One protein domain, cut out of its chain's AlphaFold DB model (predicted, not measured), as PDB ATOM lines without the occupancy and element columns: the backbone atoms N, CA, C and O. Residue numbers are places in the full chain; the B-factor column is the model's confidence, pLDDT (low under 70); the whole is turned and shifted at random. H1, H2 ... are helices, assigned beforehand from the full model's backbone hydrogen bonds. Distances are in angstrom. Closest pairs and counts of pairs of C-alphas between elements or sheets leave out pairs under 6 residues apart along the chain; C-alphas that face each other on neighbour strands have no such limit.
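AT A GLANCE: This is residues 41 to 88 of the 756 residues of the protein "BLOC-1-related complex subunit 7" of Pristionchus pacificus (UniProt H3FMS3). Three helices follow one another end to end in an open zigzag with no packed core: short H1 turns off at one end of the long H2, making a corner, and H3 turns off at the other end and carries the length onward. No two helices lie side by side, and H2 and H3 make most of the long axis. The printed part has 48 residues with three named helices, in the order H1, H2, H3, and no named strand; the class is all helix. The whole is extended, with a radius of gyration of the C-alphas of 17.6 A, and its outline is a rod spanning 53 by 22 by 12 A.

IN THESE COORDINATES: H1 is residues 44 to 51, 10.5 A from first to last C-alpha, and begins with C-alpha 44 at (47.262, 11.708, -49.464). H2, the longest helix, is residues 54 to 73 and measures 28.9 A, starting from C-alpha 54 at (33.789, 0.999, -44.229). H3 is residues 76 to 88, 18.4 A long, and ends with C-alpha 88 at (46.110, -2.535, -0.451).

HOW THE PARTS SIT: H1 and H2 are close but not clearly touching; their closest C-alphas, those of Asp 49 and Lys 57, are 7.8 A apart. They run opposite ways at a steep tilt of 55 degrees. H2 and H3 are also close but not clearly touching, the closest C-alphas being those of Leu 72 and Phe 78, 6.9 A apart. They run the same way at a steep tilt of 62 degrees. H1 and H3 are apart. In H1, H2 and H3 every O i to N i+4 pair is within hydrogen-bond range.

THE WHOLE: The two C-alphas farthest apart, those of Glu 42 and Ala 88, are 54.6 A from each other. The printed part has no cut, and both links are tight, with 2 residues each. The mean pLDDT of the printed part is 72.9; 14 residues are under 70, among them residues 44 to 47 and 54 to 56.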
ATOM      1  N   CYS A  41      42.731  19.231 -48.588       55.16
ATOM      2  CA  CYS A  41      42.028  18.367 -49.543       55.16
ATOM      3  C   CYS A  41      42.986  17.567 -50.439       55.16
ATOM      4  O   CYS A  41      42.567  16.593 -51.060       55.16
ATOM      5  N   GLU A  42      44.255  17.977 -50.492       58.00
ATOM      6  CA  GLU A  42      45.336  17.345 -51.249       58.00
ATOM      7  C   GLU A  42      46.195  16.393 -50.397       58.00
ATOM      8  O   GLU A  42      47.114  15.765 -50.917       58.00
ATOM      9  N   ASN A  43      45.915  16.241 -49.095       73.81
ATOM     10  CA  ASN A  43      46.664  15.313 -48.251       73.81
ATOM     11  C   ASN A  43      46.327  13.856 -48.613       73.81
ATOM     12  O   ASN A  43      45.204  13.384 -48.411       73.81
ATOM     13  N   ASP A  44      47.338  13.122 -49.083       66.81
ATOM     14  CA  ASP A  44      47.262  11.708 -49.464       66.81
ATOM     15  C   ASP A  44      46.604  10.813 -48.404       66.81
ATOM     16  O   ASP A  44      45.971   9.811 -48.742       66.81
ATOM     17  N   GLU A  45      46.756  11.127 -47.116       63.28
ATOM     18  CA  GLU A  45      46.176  10.341 -46.022       63.28
ATOM     19  C   GLU A  45      44.665  10.576 -45.876       63.28
ATOM     20  O   GLU A  45      43.904   9.627 -45.683       63.28
ATOM     21  N   TYR A  46      44.220  11.816 -46.092       69.25
ATOM     22  CA  TYR A  46      42.808  12.193 -46.098       69.25
ATOM     23  C   TYR A  46      42.074  11.622 -47.322       69.25
ATOM     24  O   TYR A  46      40.981  11.066 -47.197       69.25
ATOM     25  N   ILE A  47      42.714  11.666 -48.496       68.38
ATOM     26  CA  ILE A  47      42.186  11.062 -49.730       68.38
ATOM     27  C   ILE A  47      42.069   9.537 -49.572       68.38
ATOM     28  O   ILE A  47      41.044   8.951 -49.931       68.38
ATOM     29  N   LYS A  48      43.072   8.886 -48.966       71.31
ATOM     30  CA  LYS A  48      43.017   7.449 -48.647       71.31
ATOM     31  C   LYS A  48      41.901   7.123 -47.659       71.31
ATOM     32  O   LYS A  48      41.268   6.084 -47.814       71.31
ATOM     33  N   ASP A  49      41.628   7.982 -46.683       67.62
ATOM     34  CA  ASP A  49      40.549   7.777 -45.714       67.62
ATOM     35  C   ASP A  49      39.140   7.947 -46.296       67.62
ATOM     36  O   ASP A  49      38.219   7.263 -45.836       67.62
ATOM     37  N   LEU A  50      38.965   8.785 -47.326       69.88
ATOM     38  CA  LEU A  50      37.719   8.848 -48.103       69.88
ATOM     39  C   LEU A  50      37.533   7.626 -49.013       69.88
ATOM     40  O   LEU A  50      36.409   7.167 -49.202       69.88
ATOM     41  N   GLN A  51      38.622   7.100 -49.580       70.75
ATOM     42  CA  GLN A  51      38.589   5.969 -50.514       70.75
ATOM     43  C   GLN A  51      38.576   4.593 -49.818       70.75
ATOM     44  O   GLN A  51      38.440   3.566 -50.487       70.75
ATOM     45  N   ARG A  52      38.708   4.538 -48.484       79.62
ATOM     46  CA  ARG A  52      38.697   3.291 -47.703       79.62
ATOM     47  C   ARG A  52      37.267   2.751 -47.518       79.62
ATOM     48  O   ARG A  52      36.422   3.440 -46.949       79.62
ATOM     49  N   PRO A  53      36.997   1.487 -47.890       79.25
ATOM     50  CA  PRO A  53      35.749   0.804 -47.550       79.25
ATOM     51  C   PRO A  53      35.481   0.781 -46.035       79.25
ATOM     52  O   PRO A  53      36.402   0.592 -45.236       79.25
ATOM     53  N   ALA A  54      34.208   0.893 -45.634       68.56
ATOM     54  CA  ALA A  54      33.789   0.999 -44.229       68.56
ATOM     55  C   ALA A  54      34.296  -0.148 -43.328       68.56
ATOM     56  O   ALA A  54      34.637   0.082 -42.169       68.56
ATOM     57  N   VAL A  55      34.411  -1.363 -43.874       69.75
ATOM     58  CA  VAL A  55      34.923  -2.545 -43.157       69.75
ATOM     59  C   VAL A  55      36.394  -2.366 -42.757       69.75
ATOM     60  O   VAL A  55      36.767  -2.634 -41.621       69.75
ATOM     61  N   ILE A  56      37.220  -1.823 -43.656       67.56
ATOM     62  CA  ILE A  56      38.652  -1.594 -43.406       67.56
ATOM     63  C   ILE A  56      38.845  -0.458 -42.395       67.56
ATOM     64  O   ILE A  56      39.740  -0.513 -41.553       67.56
ATOM     65  N   LYS A  57      37.979   0.559 -42.434       74.19
ATOM     66  CA  LYS A  57      38.011   1.673 -41.481       74.19
ATOM     67  C   LYS A  57      37.708   1.212 -40.049       74.19
ATOM     68  O   LYS A  57      38.385   1.638 -39.115       74.19
ATOM     69  N   ALA A  58      36.743   0.304 -39.889       71.19
ATOM     70  CA  ALA A  58      36.438  -0.315 -38.600       71.19
ATOM     71  C   ALA A  58      37.618  -1.152 -38.070       71.19
ATOM     72  O   ALA A  58      37.984  -1.022 -36.900       71.19
ATOM     73  N   ASP A  59      38.269  -1.934 -38.936       77.38
ATOM     74  CA  ASP A  59      39.425  -2.761 -38.560       77.38
ATOM     75  C   ASP A  59      40.653  -1.932 -38.148       77.38
ATOM     76  O   ASP A  59      41.335  -2.276 -37.180       77.38
ATOM     77  N   ILE A  60      40.931  -0.819 -38.836       75.81
ATOM     78  CA  ILE A  60      42.028   0.097 -38.479       75.81
ATOM     79  C   ILE A  60      41.758   0.752 -37.121       75.81
ATOM     80  O   ILE A  60      42.643   0.767 -36.264       75.81
ATOM     81  N   SER A  61      40.527   1.214 -36.887       76.56
ATOM     82  CA  SER A  61      40.126   1.780 -35.594       76.56
ATOM     83  C   SER A  61      40.277   0.763 -34.458       76.56
ATOM     84  O   SER A  61      40.742   1.105 -33.368       76.56
ATOM     85  N   GLU A  62      39.914  -0.500 -34.694       78.81
ATOM     86  CA  GLU A  62      40.055  -1.551 -33.685       78.81
ATOM     87  C   GLU A  62      41.528  -1.949 -33.475       78.81
ATOM     88  O   GLU A  62      41.938  -2.204 -32.338       78.81
ATOM     89  N   MET A  63      42.364  -1.927 -34.522       76.25
ATOM     90  CA  MET A  63      43.820  -2.081 -34.386       76.25
ATOM     91  C   MET A  63      44.446  -0.962 -33.550       76.25
ATOM     92  O   MET A  63      45.254  -1.247 -32.663       76.25
ATOM     93  N   GLU A  64      44.073   0.296 -33.781       76.12
ATOM     94  CA  GLU A  64      44.569   1.428 -32.991       76.12
ATOM     95  C   GLU A  64      44.129   1.340 -31.532       76.12
ATOM     96  O   GLU A  64      44.928   1.589 -30.623       76.12
ATOM     97  N   ARG A  65      42.883   0.920 -31.286       76.50
ATOM     98  CA  ARG A  65      42.376   0.690 -29.931       76.50
ATOM     99  C   ARG A  65      43.190  -0.388 -29.216       76.50
ATOM    100  O   ARG A  65      43.605  -0.186 -28.076       76.50
ATOM    101  N   ARG A  66      43.473  -1.507 -29.891       79.88
ATOM    102  CA  ARG A  66      44.305  -2.596 -29.349       79.88
ATOM    103  C   ARG A  66      45.739  -2.148 -29.090       79.88
ATOM    104  O   ARG A  66      46.292  -2.506 -28.055       79.88
ATOM    105  N   LYS A  67      46.313  -1.327 -29.975       81.19
ATOM    106  CA  LYS A  67      47.654  -0.755 -29.801       81.19
ATOM    107  C   LYS A  67      47.729   0.133 -28.555       81.19
ATOM    108  O   LYS A  67      48.626  -0.060 -27.742       81.19
ATOM    109  N   LYS A  68      46.746   1.019 -28.355       76.56
ATOM    110  CA  LYS A  68      46.659   1.882 -27.161       76.56
ATOM    111  C   LYS A  68      46.510   1.076 -25.870       76.56
ATOM    112  O   LYS A  68      47.165   1.376 -24.881       76.56
ATOM    113  N   VAL A  69      45.672   0.035 -25.874       73.88
ATOM    114  CA  VAL A  69      45.498  -0.851 -24.707       73.88
ATOM    115  C   VAL A  69      46.785  -1.611 -24.394       73.88
ATOM    116  O   VAL A  69      47.154  -1.726 -23.230       73.88
ATOM    117  N   HIS A  70      47.485  -2.100 -25.418       76.44
ATOM    118  CA  HIS A  70      48.758  -2.791 -25.245       76.44
ATOM    119  C   HIS A  70      49.832  -1.865 -24.655       76.44
ATOM    120  O   HIS A  70      50.481  -2.231 -23.683       76.44
ATOM    121  N   GLU A  71      49.935  -0.633 -25.156       77.75
ATOM    122  CA  GLU A  71      50.864   0.386 -24.653       77.75
ATOM    123  C   GLU A  71      50.564   0.791 -23.196       77.75
ATOM    124  O   GLU A  71      51.475   1.054 -22.409       77.75
ATOM    125  N   LEU A  72      49.287   0.773 -22.803       74.75
ATOM    126  CA  LEU A  72      48.848   1.058 -21.436       74.75
ATOM    127  C   LEU A  72      49.159  -0.102 -20.477       74.75
ATOM    128  O   LEU A  72      49.588   0.138 -19.350       74.75
ATOM    129  N   LEU A  73      49.009  -1.351 -20.931       73.56
ATOM    130  CA  LEU A  73      49.381  -2.547 -20.167       73.56
ATOM    131  C   LEU A  73      50.902  -2.724 -20.042       73.56
ATOM    132  O   LEU A  73      51.368  -3.220 -19.021       73.56
ATOM    133  N   ASP A  74      51.676  -2.277 -21.032       76.12
ATOM    134  CA  ASP A  74      53.145  -2.305 -20.990       76.12
ATOM    135  C   ASP A  74      53.739  -1.120 -20.202       76.12
ATOM    136  O   ASP A  74      54.937  -1.092 -19.885       76.12
ATOM    137  N   SER A  75      52.910  -0.137 -19.831       87.75
ATOM    138  CA  SER A  75      53.334   0.995 -19.014       87.75
ATOM    139  C   SER A  75      53.712   0.543 -17.605       87.75
ATOM    140  O   SER A  75      52.874   0.194 -16.770       87.75
ATOM    141  N   LYS A  76      55.005   0.662 -17.285       78.62
ATOM    142  CA  LYS A  76      55.547   0.391 -15.942       78.62
ATOM    143  C   LYS A  76      54.885   1.233 -14.841       78.62
ATOM    144  O   LYS A  76      54.900   0.822 -13.682       78.62
ATOM    145  N   GLY A  77      54.322   2.397 -15.180       75.56
ATOM    146  CA  GLY A  77      53.582   3.243 -14.239       75.56
ATOM    147  C   GLY A  77      52.209   2.667 -13.891       75.56
ATOM    148  O   GLY A  77      51.850   2.614 -12.717       75.56
ATOM    149  N   PHE A  78      51.487   2.165 -14.897       72.12
ATOM    150  CA  PHE A  78      50.178   1.537 -14.717       72.12
ATOM    151  C   PHE A  78      50.292   0.206 -13.965       72.12
ATOM    152  O   PHE A  78      49.567  -0.013 -12.996       72.12
ATOM    153  N   CYS A  79      51.277  -0.628 -14.316       73.25
ATOM    154  CA  CYS A  79      51.540  -1.881 -13.600       73.25
ATOM    155  C   CYS A  79      51.873  -1.650 -12.121       73.25
ATOM    156  O   CYS A  79      51.346  -2.353 -11.265       73.25
ATOM    157  N   ARG A  80      52.672  -0.623 -11.789       74.00
ATOM    158  CA  ARG A  80      52.954  -0.270 -10.386       74.00
ATOM    159  C   ARG A  80      51.712   0.198  -9.628       74.00
ATOM    160  O   ARG A  80      51.542  -0.183  -8.476       74.00
ATOM    161  N   GLN A  81      50.850   0.999 -10.253       71.69
ATOM    162  CA  GLN A  81      49.593   1.440  -9.630       71.69
ATOM    163  C   GLN A  81      48.635   0.266  -9.386       71.69
ATOM    164  O   GLN A  81      48.001   0.198  -8.331       71.69
ATOM    165  N   LEU A  82      48.578  -0.688 -10.318       72.38
ATOM    166  CA  LEU A  82      47.828  -1.936 -10.162       72.38
ATOM    167  C   LEU A  82      48.392  -2.807  -9.036       72.38
ATOM    168  O   LEU A  82      47.637  -3.245  -8.174       72.38
ATOM    169  N   GLU A  83      49.709  -3.010  -8.993       77.06
ATOM    170  CA  GLU A  83      50.368  -3.774  -7.925       77.06
ATOM    171  C   GLU A  83      50.168  -3.137  -6.544       77.06
ATOM    172  O   GLU A  83      49.970  -3.849  -5.562       77.06
ATOM    173  N   MET A  84      50.188  -1.804  -6.458       71.06
ATOM    174  CA  MET A  84      49.882  -1.078  -5.222       71.06
ATOM    175  C   MET A  84      48.421  -1.249  -4.796       71.06
ATOM    176  O   MET A  84      48.159  -1.458  -3.615       71.06
ATOM    177  N   SER A  85      47.481  -1.202  -5.744       67.69
ATOM    178  CA  SER A  85      46.047  -1.358  -5.460       67.69
ATOM    179  C   SER A  85      45.713  -2.779  -4.997       67.69
ATOM    180  O   SER A  85      44.971  -2.961  -4.038       67.69
ATOM    181  N   ILE A  86      46.335  -3.788  -5.615       72.19
ATOM    182  CA  ILE A  86      46.170  -5.196  -5.228       72.19
ATOM    183  C   ILE A  86      46.775  -5.455  -3.840       72.19
ATOM    184  O   ILE A  86      46.178  -6.171  -3.041       72.19
ATOM    185  N   LYS A  87      47.931  -4.852  -3.520       69.69
ATOM    186  CA  LYS A  87      48.534  -4.963  -2.179       69.69
ATOM    187  C   LYS A  87      47.650  -4.345  -1.094       69.69
ATOM    188  O   LYS A  87      47.461  -4.976  -0.056       69.69
ATOM    189  N   ALA A  88      47.053  -3.182  -1.364       62.72
ATOM    190  CA  ALA A  88      46.110  -2.535  -0.451       62.72
ATOM    191  C   ALA A  88      44.862  -3.402  -0.185       62.72
ATOM    192  O   ALA A  88      44.464  -3.563   0.965       62.72
TER     193      ALA A  88